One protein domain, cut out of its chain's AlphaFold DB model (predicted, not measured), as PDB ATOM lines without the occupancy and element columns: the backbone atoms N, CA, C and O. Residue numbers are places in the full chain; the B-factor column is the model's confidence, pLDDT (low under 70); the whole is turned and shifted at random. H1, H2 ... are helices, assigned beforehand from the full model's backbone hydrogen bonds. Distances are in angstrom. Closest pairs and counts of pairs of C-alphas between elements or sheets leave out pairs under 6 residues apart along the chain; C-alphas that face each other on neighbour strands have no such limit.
ATOM      1  N   ALA A 253     196.938 168.094  93.692       72.19
ATOM      2  CA  ALA A 253     196.579 166.827  93.062       72.19
ATOM      3  C   ALA A 253     195.369 166.959  92.116       72.19
ATOM      4  O   ALA A 253     195.388 166.403  91.014       72.19
ATOM      5  N   ARG A 254     194.348 167.749  92.480       74.81
ATOM      6  CA  ARG A 254     193.192 168.038  91.610       74.81
ATOM      7  C   ARG A 254     193.608 168.735  90.312       74.81
ATOM      8  O   ARG A 254     193.206 168.296  89.239       74.81
ATOM      9  N   TYR A 255     194.445 169.771  90.384       77.00
ATOM     10  CA  TYR A 255     194.925 170.468  89.184       77.00
ATOM     11  C   TYR A 255     195.744 169.560  88.263       77.00
ATOM     12  O   TYR A 255     195.564 169.605  87.045       77.00
ATOM     13  N   ARG A 256     196.586 168.688  88.828       74.75
ATOM     14  CA  ARG A 256     197.294 167.662  88.053       74.75
ATOM     15  C   ARG A 256     196.317 166.730  87.336       74.75
ATOM     16  O   ARG A 256     196.538 166.383  86.175       74.75
ATOM     17  N   MET A 257     195.261 166.280  88.022       71.62
ATOM     18  CA  MET A 257     194.271 165.362  87.442       71.62
ATOM     19  C   MET A 257     193.496 166.009  86.296       71.62
ATOM     20  O   MET A 257     193.211 165.341  85.302       71.62
ATOM     21  N   ASP A 258     193.188 167.299  86.410       70.31
ATOM     22  CA  ASP A 258     192.515 168.054  85.354       70.31
ATOM     23  C   ASP A 258     193.385 168.171  84.088       70.31
ATOM     24  O   ASP A 258     192.854 168.201  82.977       70.31
ATOM     25  N   GLU A 259     194.715 168.194  84.233       72.88
ATOM     26  CA  GLU A 259     195.651 168.246  83.106       72.88
ATOM     27  C   GLU A 259     195.920 166.874  82.471       72.88
ATOM     28  O   GLU A 259     195.776 166.708  81.257       72.88
ATOM     29  N   GLN A 260     196.355 165.897  83.269       66.31
ATOM     30  CA  GLN A 260     196.874 164.621  82.756       66.31
ATOM     31  C   GLN A 260     195.868 163.469  82.822       66.31
ATOM     32  O   GLN A 260     196.136 162.372  82.324       66.31
ATOM     33  N   GLY A 261     194.695 163.704  83.403       63.25
ATOM     34  CA  GLY A 261     193.708 162.671  83.667       63.25
ATOM     35  C   GLY A 261     194.020 161.853  84.921       63.25
ATOM     36  O   GLY A 261     194.815 162.223  85.782       63.25
ATOM     37  N   ILE A 262     193.321 160.727  85.044       61.88
ATOM     38  CA  ILE A 262     193.329 159.891  86.246       61.88
ATOM     39  C   ILE A 262     194.632 159.091  86.338       61.88
ATOM     40  O   ILE A 262     195.058 158.490  85.353       61.88
ATOM     41  N   PHE A 263     195.202 159.013  87.537       61.47
ATOM     42  CA  PHE A 263     196.421 158.266  87.829       61.47
ATOM     43  C   PHE A 263     196.146 156.941  88.559       61.47
ATOM     44  O   PHE A 263     195.141 156.794  89.249       61.47
ATOM     45  N   GLY A 264     197.082 155.992  88.458       65.38
ATOM     46  CA  GLY A 264     197.121 154.797  89.309       65.38
ATOM     47  C   GLY A 264     196.010 153.765  89.074       65.38
ATOM     48  O   GLY A 264     195.334 153.743  88.045       65.38
ATOM     49  N   THR A 265     195.861 152.842  90.028       71.56
ATOM     50  CA  THR A 265     194.784 151.841  90.009       71.56
ATOM     51  C   THR A 265     193.491 152.413  90.594       71.56
ATOM     52  O   THR A 265     193.515 153.379  91.353       71.56
ATOM     53  N   ALA A 266     192.349 151.772  90.321       75.50
ATOM     54  CA  ALA A 266     191.073 152.104  90.966       75.50
ATOM     55  C   ALA A 266     191.170 152.172  92.503       75.50
ATOM     56  O   ALA A 266     190.537 153.026  93.117       75.50
ATOM     57  N   ALA A 267     191.993 151.311  93.108       72.12
ATOM     58  CA  ALA A 267     192.214 151.278  94.548       72.12
ATOM     59  C   ALA A 267     193.008 152.495  95.048       72.12
ATOM     60  O   ALA A 267     192.720 153.016  96.126       72.12
ATOM     61  N   ASP A 268     193.994 152.962  94.275       69.44
ATOM     62  CA  ASP A 268     194.771 154.159  94.617       69.44
ATOM     63  C   ASP A 268     193.889 155.413  94.519       69.44
ATOM     64  O   ASP A 268     193.879 156.229  95.436       69.44
ATOM     65  N   ILE A 269     193.063 155.514  93.471       74.44
ATOM     66  CA  ILE A 269     192.109 156.621  93.288       74.44
ATOM     67  C   ILE A 269     191.043 156.610  94.389       74.44
ATOM     68  O   ILE A 269     190.707 157.658  94.929       74.44
ATOM     69  N   ALA A 270     190.515 155.436  94.753       74.50
ATOM     70  CA  ALA A 270     189.523 155.309  95.820       74.50
ATOM     71  C   ALA A 270     190.054 155.846  97.155       74.50
ATOM     72  O   ALA A 270     189.357 156.561  97.874       74.50
ATOM     73  N   LYS A 271     191.307 155.523  97.474       73.00
ATOM     74  CA  LYS A 271     191.949 155.990  98.699       73.00
ATOM     75  C   LYS A 271     192.374 157.450  98.624       73.00
ATOM     76  O   LYS A 271     192.269 158.120  99.638       73.00
ATOM     77  N   PHE A 272     192.753 157.957  97.451       73.75
ATOM     78  CA  PHE A 272     192.943 159.395  97.243       73.75
ATOM     79  C   PHE A 272     191.644 160.178  97.457       73.75
ATOM     80  O   PHE A 272     191.649 161.183  98.153       73.75
ATOM     81  N   ILE A 273     190.515 159.700  96.923       76.19
ATOM     82  CA  ILE A 273     189.198 160.311  97.163       76.19
ATOM     83  C   ILE A 273     188.878 160.304  98.659       76.19
ATOM     84  O   ILE A 273     188.457 161.326  99.195       76.19
ATOM     85  N   ALA A 274     189.103 159.178  99.342       74.00
ATOM     86  CA  ALA A 274     188.904 159.091 100.784       74.00
ATOM     87  C   ALA A 274     189.802 160.083 101.540       74.00
ATOM     88  O   ALA A 274     189.283 160.880 102.314       74.00
ATOM     89  N   PHE A 275     191.109 160.078 101.269       71.12
ATOM     90  CA  PHE A 275     192.089 161.007 101.836       71.12
ATOM     91  C   PHE A 275     191.667 162.462 101.629       71.12
ATOM     92  O   PHE A 275     191.491 163.182 102.601       71.12
ATOM     93  N   ASN A 276     191.370 162.855 100.387       70.00
ATOM     94  CA  ASN A 276     190.924 164.199 100.037       70.00
ATOM     95  C   ASN A 276     189.668 164.593 100.825       70.00
ATOM     96  O   ASN A 276     189.626 165.676 101.396       70.00
ATOM     97  N   ILE A 277     188.663 163.720 100.940       69.38
ATOM     98  CA  ILE A 277     187.462 164.018 101.733       69.38
ATOM     99  C   ILE A 277     187.792 164.190 103.215       69.38
ATOM    100  O   ILE A 277     187.233 165.086 103.851       69.38
ATOM    101  N   PHE A 278     188.660 163.348 103.778       66.25
ATOM    102  CA  PHE A 278     189.050 163.483 105.174       66.25
ATOM    103  C   PHE A 278     189.864 164.759 105.371       66.25
ATOM    104  O   PHE A 278     189.411 165.604 106.125       66.25
ATOM    105  N   GLU A 279     190.928 165.013 104.624       62.06
ATOM    106  CA  GLU A 279     191.724 166.238 104.747       62.06
ATOM    107  C   GLU A 279     190.949 167.532 104.470       62.06
ATOM    108  O   GLU A 279     190.980 168.481 105.257       62.06
ATOM    109  N   THR A 280     190.182 167.594 103.379       55.41
ATOM    110  CA  THR A 280     189.369 168.783 103.075       55.41
ATOM    111  C   THR A 280     188.270 168.991 104.101       55.41
ATOM    112  O   THR A 280     187.943 170.139 104.406       55.41
ATOM    113  N   SER A 281     187.745 167.919 104.703       51.62
ATOM    114  CA  SER A 281     186.846 168.047 105.847       51.62
ATOM    115  C   SER A 281     187.526 168.759 107.013       51.62
ATOM    116  O   SER A 281     186.843 169.508 107.704       51.62
ATOM    117  N   GLU A 295     173.879 167.536 119.347       41.22
ATOM    118  CA  GLU A 295     173.613 166.247 120.001       41.22
ATOM    119  C   GLU A 295     173.903 165.070 119.060       41.22
ATOM    120  O   GLU A 295     173.634 165.166 117.859       41.22
ATOM    121  N   ASP A 296     174.433 163.977 119.629       45.66
ATOM    122  CA  ASP A 296     174.684 162.697 118.957       45.66
ATOM    123  C   ASP A 296     173.493 162.343 118.062       45.66
ATOM    124  O   ASP A 296     172.415 161.956 118.523       45.66
ATOM    125  N   GLN A 297     173.668 162.533 116.757       55.62
ATOM    126  CA  GLN A 297     172.619 162.237 115.801       55.62
ATOM    127  C   GLN A 297     172.544 160.732 115.583       55.62
ATOM    128  O   GLN A 297     173.566 160.044 115.555       55.62
ATOM    129  N   GLU A 298     171.324 160.232 115.390       66.69
ATOM    130  CA  GLU A 298     171.046 158.837 115.054       66.69
ATOM    131  C   GLU A 298     171.864 158.427 113.812       66.69
ATOM    132  O   GLU A 298     171.565 158.831 112.689       66.69
ATOM    133  N   PHE A 299     172.944 157.674 114.025       77.50
ATOM    134  CA  PHE A 299     173.803 157.133 112.975       77.50
ATOM    135  C   PHE A 299     173.438 155.669 112.743       77.50
ATOM    136  O   PHE A 299     173.550 154.849 113.654       77.50
ATOM    137  N   ASP A 300     173.034 155.339 111.517       85.50
ATOM    138  CA  ASP A 300     172.818 153.964 111.075       85.50
ATOM    139  C   ASP A 300     174.001 153.536 110.191       85.50
ATOM    140  O   ASP A 300     174.117 153.938 109.026       85.50
ATOM    141  N   ARG A 301     174.886 152.702 110.756       87.56
ATOM    142  CA  ARG A 301     176.034 152.125 110.041       87.56
ATOM    143  C   ARG A 301     175.586 151.377 108.792       87.56
ATOM    144  O   ARG A 301     176.193 151.535 107.735       87.56
ATOM    145  N   ASP A 302     174.518 150.594 108.881       88.94
ATOM    146  CA  ASP A 302     174.043 149.814 107.746       88.94
ATOM    147  C   ASP A 302     173.453 150.728 106.668       88.94
ATOM    148  O   ASP A 302     173.595 150.438 105.482       88.94
ATOM    149  N   ALA A 303     172.840 151.860 107.037       87.25
ATOM    150  CA  ALA A 303     172.433 152.883 106.068       87.25
ATOM    151  C   ALA A 303     173.637 153.474 105.334       87.25
ATOM    152  O   ALA A 303     173.595 153.570 104.108       87.25
ATOM    153  N   ALA A 304     174.715 153.799 106.056       86.06
ATOM    154  CA  ALA A 304     175.956 154.280 105.455       86.06
ATOM    155  C   ALA A 304     176.549 153.242 104.484       86.06
ATOM    156  O   ALA A 304     176.822 153.557 103.328       86.06
ATOM    157  N   LEU A 305     176.666 151.979 104.910       89.44
ATOM    158  CA  LEU A 305     177.207 150.899 104.079       89.44
ATOM    159  C   LEU A 305     176.335 150.611 102.846       89.44
ATOM    160  O   LEU A 305     176.869 150.358 101.766       89.44
ATOM    161  N   ARG A 306     175.000 150.703 102.960       91.12
ATOM    162  CA  ARG A 306     174.062 150.514 101.834       91.12
ATOM    163  C   ARG A 306     174.229 151.543 100.716       91.12
ATOM    164  O   ARG A 306     173.859 151.246  99.583       91.12
ATOM    165  N   ARG A 307     174.765 152.735 101.001       89.62
ATOM    166  CA  ARG A 307     175.054 153.743  99.965       89.62
ATOM    167  C   ARG A 307     176.196 153.302  99.044       89.62
ATOM    168  O   ARG A 307     176.219 153.714  97.886       89.62
ATOM    169  N   GLY A 308     177.116 152.464  99.528       91.25
ATOM    170  CA  GLY A 308     178.322 152.093  98.786       91.25
ATOM    171  C   GLY A 308     179.096 153.331  98.323       91.25
ATOM    172  O   GLY A 308     179.068 154.373  98.976       91.25
ATOM    173  N   TYR A 309     179.744 153.254  97.160       91.25
ATOM    174  CA  TYR A 309     180.532 154.366  96.604       91.25
ATOM    175  C   TYR A 309     179.792 155.712  96.495       91.25
ATOM    176  O   TYR A 309     180.450 156.751  96.487       91.25
ATOM    177  N   LEU A 310     178.452 155.716  96.412       90.94
ATOM    178  CA  LEU A 310     177.667 156.952  96.324       90.94
ATOM    179  C   LEU A 310     177.892 157.844  97.542       90.94
ATOM    180  O   LEU A 310     177.860 159.057  97.403       90.94
ATOM    181  N   LEU A 311     178.180 157.257  98.708       87.88
ATOM    182  CA  LEU A 311     178.467 158.033  99.906       87.88
ATOM    183  C   LEU A 311     179.704 158.922  99.719       87.88
ATOM    184  O   LEU A 311     179.647 160.089 100.074       87.88
ATOM    185  N   PHE A 312     180.769 158.415  99.089       85.94
ATOM    186  CA  PHE A 312     181.938 159.235  98.747       85.94
ATOM    187  C   PHE A 312     181.622 160.281  97.683       85.94
ATOM    188  O   PHE A 312     182.065 161.417  97.804       85.94
ATOM    189  N   GLY A 313     180.849 159.913  96.656       85.69
ATOM    190  CA  GLY A 313     180.421 160.854  95.620       85.69
ATOM    191  C   GLY A 313     179.651 162.039  96.200       85.69
ATOM    192  O   GLY A 313     179.928 163.183  95.854       85.69
ATOM    193  N   ASP A 314     178.745 161.773  97.138       84.56
ATOM    194  CA  ASP A 314     177.988 162.799  97.852       84.56
ATOM    195  C   ASP A 314     178.880 163.645  98.771       84.56
ATOM    196  O   ASP A 314     178.629 164.831  98.953       84.56
ATOM    197  N   SER A 315     179.931 163.068  99.359       76.88
ATOM    198  CA  SER A 315     180.875 163.783 100.230       76.88
ATOM    199  C   SER A 315     181.828 164.726  99.497       76.88
ATOM    200  O   SER A 315     182.515 165.507 100.150       76.88
ATOM    201  N   LEU A 316     181.886 164.681  98.167       76.50
ATOM    202  CA  LEU A 316     182.712 165.596  97.383       76.50
ATOM    203  C   LEU A 316     181.967 166.919  97.110       76.50
ATOM    204  O   LEU A 316     180.754 166.897  96.868       76.50
ATOM    205  N   PRO A 317     182.660 168.072  97.081       69.56
ATOM    206  CA  PRO A 317     182.066 169.345  96.679       69.56
ATOM    207  C   PRO A 317     181.545 169.330  95.238       69.56
ATOM    208  O   PRO A 317     181.969 168.534  94.395       69.56
ATOM    209  N   ASP A 318     180.631 170.242  94.923       68.56
ATOM    210  CA  ASP A 318     180.200 170.442  93.542       68.56
ATOM    211  C   ASP A 318     181.341 170.970  92.668       68.56
ATOM    212  O   ASP A 318     182.098 171.854  93.064       68.56
ATOM    213  N   GLY A 319     181.463 170.403  91.465       64.88
ATOM    214  CA  GLY A 319     182.561 170.700  90.544       64.88
ATOM    215  C   GLY A 319     183.852 169.917  90.807       64.88
ATOM    216  O   GLY A 319     184.809 170.112  90.063       64.88
ATOM    217  N   ASP A 320     183.894 169.022  91.802       71.44
ATOM    218  CA  ASP A 320     185.042 168.130  91.998       71.44
ATOM    219  C   ASP A 320     185.185 167.150  90.822       71.44
ATOM    220  O   ASP A 320     184.244 166.427  90.468       71.44
ATOM    221  N   SER A 321     186.372 167.108  90.214       69.81
ATOM    222  CA  SER A 321     186.640 166.279  89.039       69.81
ATOM    223  C   SER A 321     186.568 164.778  89.345       69.81
ATOM    224  O   SER A 321     186.249 163.988  88.453       69.81
ATOM    225  N   SER A 322     186.707 164.369  90.612       74.19
ATOM    226  CA  SER A 322     186.525 162.985  91.060       74.19
ATOM    227  C   SER A 322     185.073 162.514  90.939       74.19
ATOM    228  O   SER A 322     184.847 161.336  90.649       74.19
ATOM    229  N   LYS A 323     184.077 163.411  91.067       79.06
ATOM    230  CA  LYS A 323     182.664 163.063  90.801       79.06
ATOM    231  C   LYS A 323     182.486 162.599  89.359       79.06
ATOM    232  O   LYS A 323     181.850 161.582  89.103       79.06
ATOM    233  N   MET A 324     183.146 163.272  88.416       76.50
ATOM    234  CA  MET A 324     183.095 162.882  87.005       76.50
ATOM    235  C   MET A 324     183.681 161.486  86.773       76.50
ATOM    236  O   MET A 324     183.253 160.792  85.855       76.50
ATOM    237  N   LEU A 325     184.652 161.055  87.586       75.12
ATOM    238  CA  LEU A 325     185.250 159.720  87.493       75.12
ATOM    239  C   LEU A 325     184.290 158.635  87.975       75.12
ATOM    240  O   LEU A 325     184.200 157.572  87.357       75.12
ATOM    241  N   LEU A 326     183.553 158.927  89.047       82.62
ATOM    242  CA  LEU A 326     182.507 158.057  89.579       82.62
ATOM    243  C   LEU A 326     181.369 157.833  88.584       82.62
ATOM    244  O   LEU A 326     180.801 156.741  88.567       82.62
ATOM    245  N   ASP A 327     181.088 158.815  87.728       82.62
ATOM    246  CA  ASP A 327     180.003 158.760  86.747       82.62
ATOM    247  C   ASP A 327     180.396 158.082  85.421       82.62
ATOM    248  O   ASP A 327     179.528 157.778  84.598       82.62
ATOM    249  N   LYS A 328     181.686 157.784  85.191       82.44
ATOM    250  CA  LYS A 328     182.129 157.138  83.942       82.44
ATOM    251  C   LYS A 328     181.529 155.727  83.804       82.44
ATOM    252  O   LYS A 328     181.748 154.873  84.675       82.44
ATOM    253  N   PRO A 329     180.811 155.418  82.705       85.75
ATOM    254  CA  PRO A 329     180.200 154.106  82.485       85.75
ATOM    255  C   PRO A 329     181.184 153.093  81.868       85.75
ATOM    256  O   PRO A 329     180.778 152.210  81.116       85.75
ATOM    257  N   ASP A 330     182.482 153.225  82.144       83.12
ATOM    258  CA  ASP A 330     183.528 152.342  81.631       83.12
ATOM    259  C   ASP A 330     184.052 151.374  82.712       83.12
ATOM    260  O   ASP A 330     183.592 151.345  83.863       83.12
ATOM    261  N   ALA A 331     185.000 150.518  82.320       82.62
ATOM    262  CA  ALA A 331     185.616 149.548  83.221       82.62
ATOM    263  C   ALA A 331     186.376 150.226  84.375       82.62
ATOM    264  O   ALA A 331     186.357 149.715  85.493       82.62
ATOM    265  N   ALA A 332     186.990 151.386  84.123       76.44
ATOM    266  CA  ALA A 332     187.744 152.132  85.126       76.44
ATOM    267  C   ALA A 332     186.815 152.731  86.191       76.44
ATOM    268  O   ALA A 332     187.035 152.516  87.383       76.44
ATOM    269  N   GLY A 333     185.726 153.387  85.779       83.12
ATOM    270  CA  GLY A 333     184.691 153.880  86.687       83.12
ATOM    271  C   GLY A 333     184.049 152.742  87.480       83.12
ATOM    272  O   GLY A 333     183.817 152.868  88.678       83.12
ATOM    273  N   SER A 334     183.825 151.582  86.856       87.69
ATOM    274  CA  SER A 334     183.257 150.412  87.547       87.69
ATOM    275  C   SER A 334     184.199 149.841  88.608       87.69
ATOM    276  O   SER A 334     183.752 149.531  89.712       87.69
ATOM    277  N   ALA A 335     185.495 149.751  88.301       85.88
ATOM    278  CA  ALA A 335     186.511 149.339  89.261       85.88
ATOM    279  C   ALA A 335     186.610 150.335  90.428       85.88
ATOM    280  O   ALA A 335     186.591 149.917  91.581       85.88
ATOM    281  N   LEU A 336     186.614 151.644  90.152       84.12
ATOM    282  CA  LEU A 336     186.658 152.689  91.182       84.12
ATOM    283  C   LEU A 336     185.460 152.611  92.138       84.12
ATOM    284  O   LEU A 336     185.630 152.629  93.357       84.12
ATOM    285  N   ARG A 337     184.247 152.461  91.599       92.25
ATOM    286  CA  ARG A 337     183.029 152.267  92.402       92.25
ATOM    287  C   ARG A 337     183.116 151.020  93.287       92.25
ATOM    288  O   ARG A 337     182.666 151.045  94.433       92.25
ATOM    289  N   SER A 338     183.699 149.935  92.778       91.00
ATOM    290  CA  SER A 338     183.904 148.707  93.556       91.00
ATOM    291  C   SER A 338     184.889 148.923  94.706       91.00
ATOM    292  O   SER A 338     184.592 148.543  95.836       91.00
ATOM    293  N   GLU A 339     186.022 149.572  94.441       88.50
ATOM    294  CA  GLU A 339     187.062 149.851  95.439       88.50
ATOM    295  C   GLU A 339     186.562 150.779  96.548       88.50
ATOM    296  O   GLU A 339     186.741 150.482  97.727       88.50
ATOM    297  N   LEU A 340     185.842 151.851  96.206       87.12
ATOM    298  CA  LEU A 340     185.217 152.730  97.200       87.12
ATOM    299  C   LEU A 340     184.165 151.990  98.034       87.12
ATOM    300  O   LEU A 340     184.127 152.118  99.256       87.12
ATOM    301  N   THR A 341     183.336 151.158  97.403       91.75
ATOM    302  CA  THR A 341     182.357 150.340  98.138       91.75
ATOM    303  C   THR A 341     183.051 149.373  99.101       91.75
ATOM    304  O   THR A 341     182.609 149.219 100.238       91.75
ATOM    305  N   GLN A 342     184.164 148.762  98.688       89.12
ATOM    306  CA  GLN A 342     184.966 147.896  99.547       89.12
ATOM    307  C   GLN A 342     185.612 148.680 100.697       89.12
ATOM    308  O   GLN A 342     185.604 148.205 101.834       89.12
ATOM    309  N   LEU A 343     186.125 149.883 100.431       81.25
ATOM    310  CA  LEU A 343     186.766 150.736 101.431       81.25
ATOM    311  C   LEU A 343     185.812 151.066 102.590       81.25
ATOM    312  O   LEU A 343     186.209 150.945 103.749       81.25
ATOM    313  N   LEU A 344     184.535 151.349 102.304       84.44
ATOM    314  CA  LEU A 344     183.506 151.568 103.337       84.44
ATOM    315  C   LEU A 344     183.390 150.416 104.330       84.44
ATOM    316  O   LEU A 344     183.167 150.643 105.516       84.44
ATOM    317  N   THR A 345     183.551 149.173 103.872       85.75
ATOM    318  CA  THR A 345     183.425 147.997 104.749       85.75
ATOM    319  C   THR A 345     184.551 147.911 105.777       85.75
ATOM    320  O   THR A 345     184.372 147.306 106.833       85.75
ATOM    321  N   THR A 346     185.693 148.540 105.483       79.75
ATOM    322  CA  THR A 346     186.869 148.583 106.360       79.75
ATOM    323  C   THR A 346     186.866 149.783 107.304       79.75
ATOM    324  O   THR A 346     187.599 149.775 108.289       79.75
ATOM    325  N   MET A 347     186.028 150.788 107.033       75.44
ATOM    326  CA  MET A 347     185.938 152.003 107.837       75.44
ATOM    327  C   MET A 347     185.310 151.732 109.199       75.44
ATOM    328  O   MET A 347     184.325 150.988 109.341       75.44
ATOM    329  N   ASN A 348     185.859 152.392 110.213       73.69
ATOM    330  CA  ASN A 348     185.239 152.403 111.521       73.69
ATOM    331  C   ASN A 348     184.005 153.326 111.524       73.69
ATOM    332  O   ASN A 348     183.678 154.024 110.566       73.69
ATOM    333  N   ASP A 349     183.271 153.268 112.620       72.56
ATOM    334  CA  ASP A 349     182.035 154.012 112.837       72.56
ATOM    335  C   ASP A 349     182.200 155.540 112.820       72.56
ATOM    336  O   ASP A 349     181.231 156.273 112.635       72.56
ATOM    337  N   GLU A 350     183.413 156.022 113.045       64.75
ATOM    338  CA  GLU A 350     183.755 157.434 113.139       64.75
ATOM    339  C   GLU A 350     184.019 158.017 111.748       64.75
ATOM    340  O   GLU A 350     183.398 159.010 111.369       64.75
ATOM    341  N   ASP A 351     184.821 157.322 110.943       66.62
ATOM    342  CA  ASP A 351     185.084 157.668 109.543       66.62
ATOM    343  C   ASP A 351     183.796 157.675 108.728       66.62
ATOM    344  O   ASP A 351     183.545 158.590 107.942       66.62
ATOM    345  N   LEU A 352     182.930 156.681 108.958       76.44
ATOM    346  CA  LEU A 352     181.619 156.638 108.323       76.44
ATOM    347  C   LEU A 352     180.784 157.851 108.720       76.44
ATOM    348  O   LEU A 352     180.196 158.484 107.850       76.44
ATOM    349  N   ARG A 353     180.754 158.226 110.002       74.25
ATOM    350  CA  ARG A 353     180.039 159.430 110.445       74.25
ATOM    351  C   ARG A 353     180.610 160.708 109.821       74.25
ATOM    352  O   ARG A 353     179.826 161.570 109.427       74.25
ATOM    353  N   LEU A 354     181.932 160.829 109.690       67.75
ATOM    354  CA  LEU A 354     182.590 161.954 109.013       67.75
ATOM    355  C   LEU A 354     182.198 162.033 107.534       67.75
ATOM    356  O   LEU A 354     181.845 163.110 107.047       67.75
ATOM    357  N   LEU A 355     182.192 160.893 106.849       73.56
ATOM    358  CA  LEU A 355     181.794 160.789 105.452       73.56
ATOM    359  C   LEU A 355     180.311 161.155 105.272       73.56
ATOM    360  O   LEU A 355     179.969 161.979 104.425       73.56
ATOM    361  N   CYS A 356     179.438 160.642 106.142       77.19
ATOM    362  CA  CYS A 356     178.015 160.981 106.193       77.19
ATOM    363  C   CYS A 356     177.767 162.472 106.446       77.19
ATOM    364  O   CYS A 356     176.892 163.059 105.812       77.19
ATOM    365  N   ALA A 357     178.534 163.083 107.350       70.00
ATOM    366  CA  ALA A 357     178.473 164.513 107.623       70.00
ATOM    367  C   ALA A 357     178.886 165.330 106.392       70.00
ATOM    368  O   ALA A 357     178.186 166.266 106.017       70.00
ATOM    369  N   SER A 358     179.981 164.949 105.724       69.62
ATOM    370  CA  SER A 358     180.413 165.606 104.485       69.62
ATOM    371  C   SER A 358     179.359 165.480 103.377       69.62
ATOM    372  O   SER A 358     178.962 166.468 102.763       69.62
ATOM    373  N   ALA A 359     178.797 164.283 103.196       76.88
ATOM    374  CA  ALA A 359     177.737 164.043 102.223       76.88
ATOM    375  C   ALA A 359     176.477 164.869 102.512       76.88
ATOM    376  O   ALA A 359     175.830 165.372 101.590       76.88
ATOM    377  N   ALA A 360     176.136 165.057 103.788       73.50
ATOM    378  CA  ALA A 360     174.994 165.869 104.181       73.50
ATOM    379  C   ALA A 360     175.176 167.360 103.868       73.50
ATOM    380  O   ALA A 360     174.199 168.023 103.511       73.50
ATOM    381  N   LEU A 361     176.407 167.877 103.948       66.06
ATOM    382  CA  LEU A 361     176.717 169.265 103.594       66.06
ATOM    383  C   LEU A 361     176.491 169.540 102.104       66.06
ATOM    384  O   LEU A 361     175.952 170.590 101.762       66.06
ATOM    385  N   ASN A 362     176.844 168.595 101.232       68.31
ATOM    386  CA  ASN A 362     176.730 168.797  99.786       68.31
ATOM    387  C   ASN A 362     175.344 168.433  99.235       68.31
ATOM    388  O   ASN A 362     174.879 169.047  98.281       68.31
ATOM    389  N   THR A 363     174.664 167.441  99.819       70.50
ATOM    390  CA  THR A 363     173.375 166.946  99.291       70.50
ATOM    391  C   THR A 363     172.148 167.555  99.968       70.50
ATOM    392  O   THR A 363     171.032 167.400  99.472       70.50
ATOM    393  N   GLY A 364     172.317 168.225 101.113       60.12
ATOM    394  CA  GLY A 364     171.216 168.791 101.897       60.12
ATOM    395  C   GLY A 364     170.332 167.757 102.615       60.12
ATOM    396  O   GLY A 364     169.329 168.135 103.220       60.12
ATOM    397  N   GLY A 365     170.673 166.463 102.580       66.69
ATOM    398  CA  GLY A 365     169.989 165.384 103.308       66.69
ATOM    399  C   GLY A 365     170.980 164.511 104.081       66.69
ATOM    400  O   GLY A 365     172.152 164.493 103.749       66.69
ATOM    401  N   HIS A 366     170.550 163.778 105.117       70.56
ATOM    402  CA  HIS A 366     171.457 162.923 105.904       70.56
ATOM    403  C   HIS A 366     171.431 161.474 105.374       70.56
ATOM    404  O   HIS A 366     170.537 160.714 105.757       70.56
ATOM    405  N   PRO A 367     172.382 161.041 104.519       72.75
ATOM    406  CA  PRO A 367     172.281 159.768 103.788       72.75
ATOM    407  C   PRO A 367     172.416 158.519 104.673       72.75
ATOM    408  O   PRO A 367     172.161 157.408 104.217       72.75
ATOM    409  N   CYS A 368     172.811 158.704 105.933       80.56
ATOM    410  CA  CYS A 368     173.116 157.637 106.888       80.56
ATOM    411  C   CYS A 368     172.116 157.540 108.049       80.56
ATOM    412  O   CYS A 368     172.479 157.141 109.153       80.56
ATOM    413  N   ARG A 369     170.865 157.951 107.808       76.00
ATOM    414  CA  ARG A 369     169.740 157.771 108.735       76.00
ATOM    415  C   ARG A 369     168.747 156.759 108.179       76.00
ATOM    416  O   ARG A 369     168.542 156.673 106.970       76.00
ATOM    417  N   SER A 370     168.102 156.025 109.078       61.03
ATOM    418  CA  SER A 370     167.048 155.058 108.754       61.03
ATOM    419  C   SER A 370     165.676 155.718 108.524       61.03
ATOM    420  O   SER A 370     164.809 155.114 107.889       61.03
ATOM    421  N   SER A 371     165.469 156.959 108.992       56.31
ATOM    422  CA  SER A 371     164.202 157.694 108.870       56.31
ATOM    423  C   SER A 371     164.248 158.824 107.827       56.31
ATOM    424  O   SER A 371     165.208 159.584 107.723       56.31
ATOM    425  N   LEU A 372     163.165 158.942 107.048       46.75
ATOM    426  CA  LEU A 372     162.943 159.907 105.953       46.75
ATOM    427  C   LEU A 372     162.651 161.346 106.446       46.75
ATOM    428  O   LEU A 372     161.986 162.120 105.759       46.75
ATOM    429  N   THR A 373     163.086 161.714 107.654       43.34
ATOM    430  CA  THR A 373     162.867 163.052 108.216       43.34
ATOM    431  C   THR A 373     163.982 164.002 107.779       43.34
ATOM    432  O   THR A 373     165.099 164.009 108.290       43.34
ATOM    433  N   SER A 374     163.641 164.845 106.806       41.62
ATOM    434  CA  SER A 374     164.465 165.871 106.154       41.62
ATOM    435  C   SER A 374     164.794 167.088 107.036       41.62
ATOM    436  O   SER A 374     164.827 168.220 106.555       41.62
ATOM    437  N   ALA A 375     165.008 166.895 108.338       39.94
ATOM    438  CA  ALA A 375     165.438 167.971 109.222       39.94
ATOM    439  C   ALA A 375     166.971 168.029 109.258       39.94
ATOM    440  O   ALA A 375     167.621 167.198 109.901       39.94
ATOM    441  N   ILE A 376     167.533 169.039 108.585       44.16
ATOM    442  CA  ILE A 376     168.927 169.476 108.734       44.16
ATOM    443  C   ILE A 376     169.059 170.151 110.111       44.16
ATOM    444  O   ILE A 376     169.130 171.369 110.232       44.16
ATOM    445  N   ALA A 377     169.035 169.360 111.181       37.31
ATOM    446  CA  ALA A 377     169.769 169.730 112.384       37.31
ATOM    447  C   ALA A 377     171.225 169.337 112.109       37.31
ATOM    448  O   ALA A 377     171.455 168.234 111.618       37.31
ATOM    449  N   GLY A 378     172.180 170.243 112.322       40.03
ATOM    450  CA  GLY A 378     173.559 170.151 111.827       40.03
ATOM    451  C   GLY A 378     174.212 168.781 112.013       40.03
ATOM    452  O   GLY A 378     174.543 168.390 113.128       40.03
ATOM    453  N   ALA A 379     174.386 168.066 110.902       37.25
ATOM    454  CA  ALA A 379     175.120 166.813 110.810       37.25
ATOM    455  C   ALA A 379     176.619 167.096 110.902       37.25
ATOM    456  O   ALA A 379     177.344 167.059 109.912       37.25
ATOM    457  N   PHE A 380     177.081 167.463 112.089       46.56
ATOM    458  CA  PHE A 380     178.491 167.630 112.375       46.56
ATOM    459  C   PHE A 380     178.885 166.485 113.295       46.56
ATOM    460  O   PHE A 380     178.585 166.535 114.481       46.56
ATOM    461  N   VAL A 381     179.575 165.466 112.780       47.38
ATOM    462  CA  VAL A 381     180.630 164.867 113.602       47.38
ATOM    463  C   VAL A 381     181.839 165.753 113.362       47.38
ATOM    464  O   VAL A 381     182.433 165.696 112.281       47.38
ATOM    465  N   PRO A 382     182.101 166.709 114.266       64.19
ATOM    466  CA  PRO A 382     183.129 167.698 114.043       64.19
ATOM    467  C   PRO A 382     184.468 167.037 114.358       64.19
ATOM    468  O   PRO A 382     184.537 166.140 115.195       64.19
TER     469      PRO A 382
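What this domain is: This is residues 253 to 281 and 295 to 382 of the 508 residues of the protein "Metallophos domain-containing protein" of Pseudomonas sp. DR 5-09 (UniProt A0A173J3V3). A long body of short and medium helices: H6 runs along one side, and H5, H4 and H7 follow one another in a row beside it, with H4 in the middle. H2 starts beside H6, touching it with residues 266 to 271, and runs away from it to reach H4 with residues 273 to 277 and H7 with residues 277 to 281; H1 lies at one end of the body, while H3 and the unnamed stretch of residues 364 to 382 lie toward the other. The printed part has 117 residues with seven named helices, H1 to H7 in that order along the chain, and no named strand: the class is all helix. It is compact, with a radius of gyration of the C-alphas of 14.1 A, yet elongated in outline, spanning 44 by 24 by 22 A.

How they stand to each other: H6, residues 331 to 346, touches H2, residues 266 to 281, at a steep tilt of 57 degrees, the same way; of H2 residues 266 to 271 alone take part, and the closest C-alphas, of Ala 266 and Leu 336, are 4.5 A apart. With residues 333 to 337 alone H6 touches H5, residues 321 to 326, about perpendicular at 90 degrees; the closest C-alphas are those of Leu 326 and Gly 333, 5.5 A. H5 forms a helical hairpin with H4, residues 310 to 315: they only just touch, with 3 pairs of C-alphas within 8 A, the closest Gly 313 and Lys 323 at 5.8 A. H4 touches H7, residues 349 to 363, about perpendicular at 74 degrees, with Ser 315 and Ala 359 closest, their C-alphas 3.7 A apart. H3, residues 301 to 307, touches H7 at a steep tilt of 47 degrees; the closest C-alphas, of Ala 304 and Leu 352, are 6.8 A apart. H1, residues 253 to 260, only just touches H5, with 3 pairs of C-alphas within 8 A, the closest Asp 258 and Ser 321 at 7.2 A; H1 and H2 are apart. Every O i to N i+4 pair is within hydrogen-bond range in H1, H2, H3, H4, H5 and H7, and 10 of 12 in H6.

Where its parts are: H1 begins at C-alpha 253, (196.579, 166.827, 93.062). H2 is 22.2 A from first to last C-alpha, H6 23.2 A and H7 20.6 A. H7 ends at C-alpha 363, (173.375, 166.946, 99.291).

The domain as a whole: The two C-alphas farthest apart, of Gln 260 and Glu 295, are 43.9 A apart. Residues 282 to 294 are not printed, and C-alphas 281 and 295 are 19.5 A apart across the cut. The links that are printed whole are tight. The mean pLDDT of the printed part is 72.3; 40 residues are under 70, among them 370 to 382.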